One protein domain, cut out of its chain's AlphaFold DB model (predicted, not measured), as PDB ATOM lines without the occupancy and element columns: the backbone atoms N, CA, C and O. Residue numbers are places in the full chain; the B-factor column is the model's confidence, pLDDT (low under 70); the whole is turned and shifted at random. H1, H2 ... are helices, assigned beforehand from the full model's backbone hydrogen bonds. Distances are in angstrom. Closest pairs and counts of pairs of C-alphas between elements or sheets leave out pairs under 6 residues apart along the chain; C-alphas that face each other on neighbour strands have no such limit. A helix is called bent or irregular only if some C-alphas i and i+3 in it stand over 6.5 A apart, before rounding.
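AT A GLANCE: This is residues 181 to 256 of the 256 residues of an uncharacterized protein of Bacteroidetes bacterium (UniProt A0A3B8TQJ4). Two long helices, H1 and H3, form a V, with the last residues of H1 meeting H3 at its residues 240 to 244, and the short helix H2 folds back beside that end of H1. The unnamed stretch from residue 181 to 197 passes through the opening of the V at residues 185 to 188 and then leads to the start of H1, while residues 229 to 235, in the loop from H2 to H3, stick out. The printed part has 76 residues with three named helices, in the order H1, H2, H3, and no named strand; its class is all helix. It is only just compact, close to loose, with a radius of gyration of the C-alphas of 13.4 A, and it spans 38 by 30 by 18 A.

IN THESE COORDINATES: Residues 181 to 197 come first, 17 residues with no named element, beginning with C-alpha 181 at (8.791, -21.110, 37.198). H1 follows as residues 198 to 215, from C-alpha 198 at (20.395, -37.673, 35.771), and is 25.6 A from first to last C-alpha. H2 is residues 217 to 224, 11.2 A long in the same sense; it is irregular, with C-alphas 218 and 221 standing 7.2 A apart. H3 is residues 236 to 254, the longest helix at 27.2 A, and ends with C-alpha 254 at (28.272, -13.784, 30.713).

HOW THE PARTS SIT: H1 and H2 touch and form a helical hairpin. H1 touches H2 with residues 209 to 213 alone, and the closest C-alphas of the two helices, those of Tyr 212 and Phe 220, are 5.8 A apart. H1 and H2 run opposite ways at a shallow tilt of 33 degrees, only just short of steep. H1 touches H3 with residues 213 to 215 alone, and H3 touches H1 with residues 240 to 244 alone. Their closest C-alphas, those of Ile 214 and Arg 240, are 5.1 A apart. H1 and H3 run opposite ways at a steep tilt of 60 degrees. H2 and H3 are apart. In H1 every O i to N i+4 pair is within hydrogen-bond range; in H2 2 of 4 are, and in H3 14 of 15.

THE WHOLE: The two C-alphas farthest apart, those of Ala 232 and Gln 256, are 40.5 A apart. The printed part has no cut and ends at Gln 256, the chain's last residue. The link from H1 to H2 is tight, with 1 residue between them, and the link from H2 to H3 is long, with 11. The mean pLDDT of the printed part is 80.1; residue 192 and residues 249 to 256, of which 249 to 254 belong to H3, are under 70.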
ATOM      1  N   LEU A 181       8.933 -22.532  36.850       75.62
ATOM      2  CA  LEU A 181       8.791 -21.110  37.198       75.62
ATOM      3  C   LEU A 181       9.986 -20.573  37.993       75.62
ATOM      4  O   LEU A 181      10.194 -19.362  38.039       75.62
ATOM      5  N   GLN A 182      10.752 -21.465  38.622       71.69
ATOM      6  CA  GLN A 182      11.921 -21.137  39.437       71.69
ATOM      7  C   GLN A 182      13.234 -21.287  38.656       71.69
ATOM      8  O   GLN A 182      14.293 -20.897  39.145       71.69
ATOM      9  N   ALA A 183      13.176 -21.841  37.442       73.94
ATOM     10  CA  ALA A 183      14.342 -21.966  36.584       73.94
ATOM     11  C   ALA A 183      14.904 -20.583  36.231       73.94
ATOM     12  O   ALA A 183      14.152 -19.630  36.009       73.94
ATOM     13  N   LEU A 184      16.231 -20.483  36.135       75.56
ATOM     14  CA  LEU A 184      16.876 -19.260  35.666       75.56
ATOM     15  C   LEU A 184      16.432 -18.968  34.222       75.56
ATOM     16  O   LEU A 184      16.663 -19.805  33.344       75.56
ATOM     17  N   PRO A 185      15.810 -17.803  33.953       77.19
ATOM     18  CA  PRO A 185      15.395 -17.444  32.606       77.19
ATOM     19  C   PRO A 185      16.605 -17.318  31.678       77.19
ATOM     20  O   PRO A 185      17.587 -16.664  32.023       77.19
ATOM     21  N   ASN A 186      16.505 -17.894  30.483       79.50
ATOM     22  CA  ASN A 186      17.501 -17.770  29.424       79.50
ATOM     23  C   ASN A 186      16.795 -17.375  28.121       79.50
ATOM     24  O   ASN A 186      15.713 -17.889  27.836       79.50
ATOM     25  N   GLU A 187      17.378 -16.463  27.340       85.81
ATOM     26  CA  GLU A 187      16.810 -16.070  26.047       85.81
ATOM     27  C   GLU A 187      16.929 -17.193  25.025       85.81
ATOM     28  O   GLU A 187      16.025 -17.435  24.218       85.81
ATOM     29  N   THR A 188      18.045 -17.911  25.086       88.06
ATOM     30  CA  THR A 188      18.337 -19.012  24.189       88.06
ATOM     31  C   THR A 188      17.637 -20.268  24.679       88.06
ATOM     32  O   THR A 188      17.749 -20.664  25.841       88.06
ATOM     33  N   LYS A 189      16.929 -20.932  23.762       89.94
ATOM     34  CA  LYS A 189      16.326 -22.235  24.025       89.94
ATOM     35  C   LYS A 189      17.416 -23.217  24.473       89.94
ATOM     36  O   LYS A 189      18.383 -23.383  23.723       89.94
ATOM     37  N   PRO A 190      17.270 -23.887  25.631       84.44
ATOM     38  CA  PRO A 190      18.219 -24.902  26.064       84.44
ATOM     39  C   PRO A 190      18.434 -25.942  24.961       84.44
ATOM     40  O   PRO A 190      17.481 -26.517  24.430       84.44
ATOM     41  N   ILE A 191      19.693 -26.138  24.572       77.81
ATOM     42  CA  ILE A 191      20.076 -27.147  23.585       77.81
ATOM     43  C   ILE A 191      20.111 -28.491  24.307       77.81
ATOM     44  O   ILE A 191      20.674 -28.578  25.396       77.81
ATOM     45  N   SER A 192      19.556 -29.536  23.689       62.12
ATOM     46  CA  SER A 192      19.710 -30.915  24.160       62.12
ATOM     47  C   SER A 192      21.179 -31.327  24.062       62.12
ATOM     48  O   SER A 192      21.640 -31.831  23.036       62.12
ATOM     49  N   VAL A 193      21.942 -31.056  25.116       72.50
ATOM     50  CA  VAL A 193      23.275 -31.619  25.315       72.50
ATOM     51  C   VAL A 193      23.063 -32.965  25.984       72.50
ATOM     52  O   VAL A 193      22.286 -33.036  26.926       72.50
ATOM     53  N   VAL A 194      23.735 -34.022  25.519       73.69
ATOM     54  CA  VAL A 194      23.683 -35.326  26.200       73.69
ATOM     55  C   VAL A 194      24.141 -35.111  27.648       73.69
ATOM     56  O   VAL A 194      25.312 -34.766  27.841       73.69
ATOM     57  N   PRO A 195      23.247 -35.228  28.645       75.44
ATOM     58  CA  PRO A 195      23.603 -34.960  30.027       75.44
ATOM     59  C   PRO A 195      24.548 -36.054  30.524       75.44
ATOM     60  O   PRO A 195      24.468 -37.206  30.092       75.44
ATOM     61  N   SER A 196      25.476 -35.692  31.407       74.69
ATOM     62  CA  SER A 196      26.424 -36.643  31.996       74.69
ATOM     63  C   SER A 196      25.890 -37.293  33.273       74.69
ATOM     64  O   SER A 196      26.425 -38.311  33.711       74.69
ATOM     65  N   THR A 197      24.824 -36.723  33.843       80.31
ATOM     66  CA  THR A 197      24.114 -37.232  35.020       80.31
ATOM     67  C   THR A 197      22.605 -37.026  34.895       80.31
ATOM     68  O   THR A 197      22.133 -36.151  34.166       80.31
ATOM     69  N   ASP A 198      21.848 -37.793  35.668       76.81
ATOM     70  CA  ASP A 198      20.395 -37.673  35.771       76.81
ATOM     71  C   ASP A 198      19.950 -36.296  36.301       76.81
ATOM     72  O   ASP A 198      19.004 -35.693  35.792       76.81
ATOM     73  N   GLU A 199      20.697 -35.716  37.242       75.88
ATOM     74  CA  GLU A 199      20.447 -34.357  37.746       75.88
ATOM     75  C   GLU A 199      20.615 -33.278  36.669       75.88
ATOM     76  O   GLU A 199      19.829 -32.329  36.592       75.88
ATOM     77  N   GLU A 200      21.625 -33.418  35.807       79.06
ATOM     78  CA  GLU A 200      21.806 -32.522  34.663       79.06
ATOM     79  C   GLU A 200      20.654 -32.664  33.667       79.06
ATOM     80  O   GLU A 200      20.179 -31.656  33.143       79.06
ATOM     81  N   SER A 201      20.175 -33.892  33.448       83.25
ATOM     82  CA  SER A 201      19.014 -34.177  32.601       83.25
ATOM     83  C   SER A 201      17.761 -33.460  33.115       83.25
ATOM     84  O   SER A 201      17.145 -32.674  32.392       83.25
ATOM     85  N   LEU A 202      17.438 -33.630  34.403       81.00
ATOM     86  CA  LEU A 202      16.299 -32.964  35.037       81.00
ATOM     87  C   LEU A 202      16.418 -31.436  34.979       81.00
ATOM     88  O   LEU A 202      15.458 -30.746  34.638       81.00
ATOM     89  N   THR A 203      17.606 -30.899  35.261       81.25
ATOM     90  CA  THR A 203      17.860 -29.451  35.211       81.25
ATOM     91  C   THR A 203      17.622 -28.884  33.810       81.25
ATOM     92  O   THR A 203      16.995 -27.832  33.664       81.25
ATOM     93  N   GLN A 204      18.089 -29.579  32.768       85.81
ATOM     94  CA  GLN A 204      17.868 -29.166  31.381       85.81
ATOM     95  C   GLN A 204      16.384 -29.182  31.006       85.81
ATOM     96  O   GLN A 204      15.916 -28.279  30.314       85.81
ATOM     97  N   GLU A 205      15.630 -30.172  31.473       88.00
ATOM     98  CA  GLU A 205      14.199 -30.279  31.184       88.00
ATOM     99  C   GLU A 205      13.369 -29.216  31.885       88.00
ATOM    100  O   GLU A 205      12.507 -28.606  31.251       88.00
ATOM    101  N   VAL A 206      13.680 -28.925  33.149       85.31
ATOM    102  CA  VAL A 206      13.080 -27.811  33.892       85.31
ATOM    103  C   VAL A 206      13.368 -26.482  33.183       85.31
ATOM    104  O   VAL A 206      12.465 -25.661  33.002       85.31
ATOM    105  N   ALA A 207      14.602 -26.277  32.710       86.31
ATOM    106  CA  ALA A 207      14.963 -25.090  31.938       86.31
ATOM    107  C   ALA A 207      14.214 -25.020  30.595       86.31
ATOM    108  O   ALA A 207      13.768 -23.946  30.187       86.31
ATOM    109  N   LEU A 208      14.039 -26.152  29.909       91.31
ATOM    110  CA  LEU A 208      13.320 -26.216  28.638       91.31
ATOM    111  C   LEU A 208      11.820 -25.944  28.818       91.31
ATOM    112  O   LEU A 208      11.259 -25.152  28.058       91.31
ATOM    113  N   GLN A 209      11.192 -26.530  29.846       89.69
ATOM    114  CA  GLN A 209       9.817 -26.215  30.246       89.69
ATOM    115  C   GLN A 209       9.669 -24.718  30.510       89.69
ATOM    116  O   GLN A 209       8.760 -24.083  29.977       89.69
ATOM    117  N   SER A 210      10.604 -24.132  31.262       88.75
ATOM    118  CA  SER A 210      10.594 -22.703  31.577       88.75
ATOM    119  C   SER A 210      10.672 -21.851  30.314       88.75
ATOM    120  O   SER A 210       9.891 -20.917  30.134       88.75
ATOM    121  N   TRP A 211      11.556 -22.220  29.384       93.56
ATOM    122  CA  TRP A 211      11.707 -21.514  28.119       93.56
ATOM    123  C   TRP A 211      10.419 -21.548  27.287       93.56
ATOM    124  O   TRP A 211       9.953 -20.495  26.849       93.56
ATOM    125  N   TYR A 212       9.791 -22.718  27.118       94.50
ATOM    126  CA  TYR A 212       8.502 -22.808  26.422       94.50
ATOM    127  C   TYR A 212       7.425 -22.010  27.149       94.50
ATOM    128  O   TYR A 212       6.676 -21.271  26.510       94.50
ATOM    129  N   PHE A 213       7.387 -22.083  28.481       91.94
ATOM    130  CA  PHE A 213       6.450 -21.293  29.258       91.94
ATOM    131  C   PHE A 213       6.668 -19.803  29.022       91.94
ATOM    132  O   PHE A 213       5.692 -19.098  28.857       91.94
ATOM    133  N   ILE A 214       7.892 -19.287  28.938       91.25
ATOM    134  CA  ILE A 214       8.155 -17.845  28.797       91.25
ATOM    135  C   ILE A 214       7.976 -17.349  27.350       91.25
ATOM    136  O   ILE A 214       7.359 -16.296  27.116       91.25
ATOM    137  N   TYR A 215       8.533 -18.073  26.378       94.19
ATOM    138  CA  TYR A 215       8.700 -17.611  24.996       94.19
ATOM    139  C   TYR A 215       7.661 -18.174  24.026       94.19
ATOM    140  O   TYR A 215       7.279 -17.467  23.094       94.19
ATOM    141  N   GLU A 216       7.144 -19.378  24.274       94.75
ATOM    142  CA  GLU A 216       6.213 -20.084  23.384       94.75
ATOM    143  C   GLU A 216       5.000 -20.684  24.139       94.75
ATOM    144  O   GLU A 216       4.731 -21.884  24.027       94.75
ATOM    145  N   PRO A 217       4.219 -19.867  24.889       93.19
ATOM    146  CA  PRO A 217       3.048 -20.323  25.657       93.19
ATOM    147  C   PRO A 217       2.108 -21.239  24.890       93.19
ATOM    148  O   PRO A 217       1.598 -22.215  25.426       93.19
ATOM    149  N   GLN A 218       1.857 -20.877  23.634       93.69
ATOM    150  CA  GLN A 218       0.891 -21.532  22.767       93.69
ATOM    151  C   GLN A 218       1.274 -22.975  22.425       93.69
ATOM    152  O   GLN A 218       0.430 -23.724  21.943       93.69
ATOM    153  N   HIS A 219       2.537 -23.354  22.636       94.06
ATOM    154  CA  HIS A 219       3.034 -24.708  22.407       94.06
ATOM    155  C   HIS A 219       3.182 -25.511  23.701       94.06
ATOM    156  O   HIS A 219       3.317 -26.729  23.625       94.06
ATOM    157  N   PHE A 220       3.113 -24.865  24.870       92.44
ATOM    158  CA  PHE A 220       3.394 -25.497  26.158       92.44
ATOM    159  C   PHE A 220       2.520 -26.735  26.399       92.44
ATOM    160  O   PHE A 220       3.043 -27.836  26.547       92.44
ATOM    161  N   GLU A 221       1.197 -26.575  26.329       91.06
ATOM    162  CA  GLU A 221       0.245 -27.670  26.553       91.06
ATOM    163  C   GLU A 221       0.418 -28.805  25.541       91.06
ATOM    164  O   GLU A 221       0.411 -29.972  25.910       91.06
ATOM    165  N   SER A 222       0.663 -28.489  24.267       92.31
ATOM    166  CA  SER A 222       0.867 -29.523  23.245       92.31
ATOM    167  C   SER A 222       2.145 -30.347  23.441       92.31
ATOM    168  O   SER A 222       2.220 -31.467  22.945       92.31
ATOM    169  N   ILE A 223       3.151 -29.787  24.120       89.75
ATOM    170  CA  ILE A 223       4.440 -30.443  24.365       89.75
ATOM    171  C   ILE A 223       4.396 -31.253  25.658       89.75
ATOM    172  O   ILE A 223       4.922 -32.360  25.686       89.75
ATOM    173  N   TYR A 224       3.790 -30.699  26.709       87.62
ATOM    174  CA  TYR A 224       3.819 -31.282  28.053       87.62
ATOM    175  C   TYR A 224       2.510 -31.966  28.462       87.62
ATOM    176  O   TYR A 224       2.458 -32.584  29.515       87.62
ATOM    177  N   GLY A 225       1.458 -31.869  27.649       85.75
ATOM    178  CA  GLY A 225       0.155 -32.486  27.911       85.75
ATOM    179  C   GLY A 225      -0.721 -31.730  28.913       85.75
ATOM    180  O   GLY A 225      -1.859 -32.131  29.127       85.75
ATOM    181  N   PHE A 226      -0.230 -30.632  29.497       86.00
ATOM    182  CA  PHE A 226      -0.974 -29.808  30.447       86.00
ATOM    183  C   PHE A 226      -0.612 -28.326  30.318       86.00
ATOM    184  O   PHE A 226       0.485 -27.969  29.881       86.00
ATOM    185  N   TYR A 227      -1.519 -27.456  30.758       86.25
ATOM    186  CA  TYR A 227      -1.210 -26.061  31.051       86.25
ATOM    187  C   TYR A 227      -1.348 -25.826  32.561       86.25
ATOM    188  O   TYR A 227      -2.349 -26.257  33.138       86.25
ATOM    189  N   PRO A 228      -0.382 -25.174  33.230       78.69
ATOM    190  CA  PRO A 228      -0.437 -25.006  34.675       78.69
ATOM    191  C   PRO A 228      -1.623 -24.128  35.083       78.69
ATOM    192  O   PRO A 228      -1.880 -23.088  34.474       78.69
ATOM    193  N   ILE A 229      -2.317 -24.531  36.145       76.81
ATOM    194  CA  ILE A 229      -3.359 -23.719  36.770       76.81
ATOM    195  C   ILE A 229      -2.686 -22.840  37.820       76.81
ATOM    196  O   ILE A 229      -1.996 -23.338  38.706       76.81
ATOM    197  N   PHE A 230      -2.879 -21.528  37.718       75.75
ATOM    198  CA  PHE A 230      -2.314 -20.572  38.661       75.75
ATOM    199  C   PHE A 230      -3.395 -19.941  39.547       75.75
ATOM    200  O   PHE A 230      -4.557 -19.858  39.132       75.75
ATOM    201  N   PRO A 231      -3.023 -19.439  40.740       73.50
ATOM    202  CA  PRO A 231      -3.892 -18.586  41.540       73.50
ATOM    203  C   PRO A 231      -4.465 -17.421  40.723       73.50
ATOM    204  O   PRO A 231      -3.807 -16.889  39.829       73.50
ATOM    205  N   ALA A 232      -5.687 -16.992  41.044       76.75
ATOM    206  CA  ALA A 232      -6.397 -15.961  40.278       76.75
ATOM    207  C   ALA A 232      -5.675 -14.597  40.235       76.75
ATOM    208  O   ALA A 232      -5.950 -13.775  39.360       76.75
ATOM    209  N   ASP A 233      -4.777 -14.341  41.182       80.75
ATOM    210  CA  ASP A 233      -3.944 -13.144  41.276       80.75
ATOM    211  C   ASP A 233      -2.575 -13.287  40.586       80.75
ATOM    212  O   ASP A 233      -1.856 -12.293  40.436       80.75
ATOM    213  N   PHE A 234      -2.219 -14.480  40.099       79.19
ATOM    214  CA  PHE A 234      -0.988 -14.687  39.346       79.19
ATOM    215  C   PHE A 234      -1.084 -14.057  37.954       79.19
ATOM    216  O   PHE A 234      -1.837 -14.482  37.078       79.19
ATOM    217  N   ASN A 235      -0.270 -13.029  37.716       83.44
ATOM    218  CA  ASN A 235      -0.219 -12.352  36.428       83.44
ATOM    219  C   ASN A 235       0.840 -12.986  35.517       83.44
ATOM    220  O   ASN A 235       1.992 -12.542  35.473       83.44
ATOM    221  N   GLU A 236       0.429 -13.987  34.737       85.62
ATOM    222  CA  GLU A 236       1.305 -14.697  33.799       85.62
ATOM    223  C   GLU A 236       2.039 -13.762  32.832       85.62
ATOM    224  O   GLU A 236       3.228 -13.939  32.560       85.62
ATOM    225  N   LYS A 237       1.346 -12.746  32.306       87.19
ATOM    226  CA  LYS A 237       1.936 -11.794  31.360       87.19
ATOM    227  C   LYS A 237       3.071 -11.013  32.020       87.19
ATOM    228  O   LYS A 237       4.153 -10.915  31.444       87.19
ATOM    229  N   ALA A 238       2.835 -10.497  33.226       84.62
ATOM    230  CA  ALA A 238       3.843  -9.768  33.984       84.62
ATOM    231  C   ALA A 238       5.035 -10.666  34.347       84.62
ATOM    232  O   ALA A 238       6.177 -10.224  34.225       84.62
ATOM    233  N   PHE A 239       4.786 -11.926  34.722       87.00
ATOM    234  CA  PHE A 239       5.843 -12.906  34.974       87.00
ATOM    235  C   PHE A 239       6.717 -13.120  33.731       87.00
ATOM    236  O   PHE A 239       7.935 -12.975  33.799       87.00
ATOM    237  N   ARG A 240       6.110 -13.383  32.568       86.88
ATOM    238  CA  ARG A 240       6.842 -13.604  31.307       86.88
ATOM    239  C   ARG A 240       7.654 -12.377  30.895       86.88
ATOM    240  O   ARG A 240       8.791 -12.513  30.458       86.88
ATOM    241  N   GLU A 241       7.091 -11.176  31.027       83.44
ATOM    242  CA  GLU A 241       7.792  -9.916  30.737       83.44
ATOM    243  C   GLU A 241       8.946  -9.652  31.713       83.44
ATOM    244  O   GLU A 241       9.983  -9.112  31.325       83.44
ATOM    245  N   PHE A 242       8.792 -10.020  32.985       82.81
ATOM    246  CA  PHE A 242       9.880  -9.989  33.957       82.81
ATOM    247  C   PHE A 242      10.984 -10.984  33.586       82.81
ATOM    248  O   PHE A 242      12.131 -10.571  33.440       82.81
ATOM    249  N   ALA A 243      10.639 -12.250  33.347       82.06
ATOM    250  CA  ALA A 243      11.594 -13.302  33.018       82.06
ATOM    251  C   ALA A 243      12.416 -12.969  31.761       82.06
ATOM    252  O   ALA A 243      13.638 -13.087  31.781       82.06
ATOM    253  N   LYS A 244      11.767 -12.449  30.708       86.00
ATOM    254  CA  LYS A 244      12.443 -11.995  29.480       86.00
ATOM    255  C   LYS A 244      13.468 -10.895  29.748       86.00
ATOM    256  O   LYS A 244      14.575 -10.976  29.240       86.00
ATOM    257  N   ARG A 245      13.126  -9.895  30.570       82.06
ATOM    258  CA  ARG A 245      14.062  -8.816  30.938       82.06
ATOM    259  C   ARG A 245      15.252  -9.337  31.740       82.06
ATOM    260  O   ARG A 245      16.366  -8.871  31.536       82.06
ATOM    261  N   THR A 246      15.015 -10.275  32.653       77.75
ATOM    262  CA  THR A 246      16.072 -10.885  33.472       77.75
ATOM    263  C   THR A 246      17.029 -11.721  32.623       77.75
ATOM    264  O   THR A 246      18.241 -11.652  32.826       77.75
ATOM    265  N   ALA A 247      16.508 -12.455  31.635       79.81
ATOM    266  CA  ALA A 247      17.318 -13.227  30.700       79.81
ATOM    267  C   ALA A 247      18.297 -12.328  29.917       79.81
ATOM    268  O   ALA A 247      19.497 -12.599  29.923       79.81
ATOM    269  N   SER A 248      17.825 -11.194  29.376       74.38
ATOM    270  CA  SER A 248      18.662 -10.235  28.631       74.38
ATOM    271  C   SER A 248      19.845  -9.696  29.446       74.38
ATOM    272  O   SER A 248      20.929  -9.479  28.918       74.38
ATOM    273  N   ILE A 249      19.647  -9.473  30.750       68.94
ATOM    274  CA  ILE A 249      20.687  -8.933  31.643       68.94
ATOM    275  C   ILE A 249      21.762  -9.988  31.944       68.94
ATOM    276  O   ILE A 249      22.929  -9.657  32.142       68.94
ATOM    277  N   THR A 250      21.375 -11.263  31.991       58.19
ATOM    278  CA  THR A 250      22.265 -12.369  32.372       58.19
ATOM    279  C   THR A 250      23.224 -12.739  31.234       58.19
ATOM    280  O   THR A 250      24.388 -13.068  31.484       58.19
ATOM    281  N   ASP A 251      22.786 -12.595  29.982       57.03
ATOM    282  CA  ASP A 251      23.629 -12.814  28.800       57.03
ATOM    283  C   ASP A 251      24.682 -11.706  28.610       57.03
ATOM    284  O   ASP A 251      25.805 -11.984  28.178       57.03
ATOM    285  N   ASP A 252      24.380 -10.466  29.005       50.47
ATOM    286  CA  ASP A 252      25.330  -9.343  28.953       50.47
ATOM    287  C   ASP A 252      26.484  -9.490  29.960       50.47
ATOM    288  O   ASP A 252      27.607  -9.061  29.689       50.47
ATOM    289  N   ILE A 253      26.231 -10.114  31.116       51.16
ATOM    290  CA  ILE A 253      27.246 -10.356  32.157       51.16
ATOM    291  C   ILE A 253      28.123 -11.563  31.796       51.16
ATOM    292  O   ILE A 253      29.306 -11.581  32.116       51.16
ATOM    293  N   SER A 254      27.562 -12.557  31.105       47.94
ATOM    294  CA  SER A 254      28.272 -13.784  30.713       47.94
ATOM    295  C   SER A 254      29.216 -13.589  29.515       47.94
ATOM    296  O   SER A 254      30.072 -14.434  29.260       47.94
ATOM    297  N   ASN A 255      29.061 -12.480  28.782       44.97
ATOM    298  CA  ASN A 255      29.876 -12.100  27.622       44.97
ATOM    299  C   ASN A 255      30.923 -11.000  27.923       44.97
ATOM    300  O   ASN A 255      31.551 -10.493  26.988       44.97
ATOM    301  N   GLN A 256      31.115 -10.628  29.196       39.12
ATOM    302  CA  GLN A 256      32.184  -9.732  29.675       39.12
ATOM    303  C   GLN A 256      33.279 -10.513  30.402       39.12
ATOM    304  O   GLN A 256      34.460 -10.124  30.241       39.12
TER     305      GLN A 256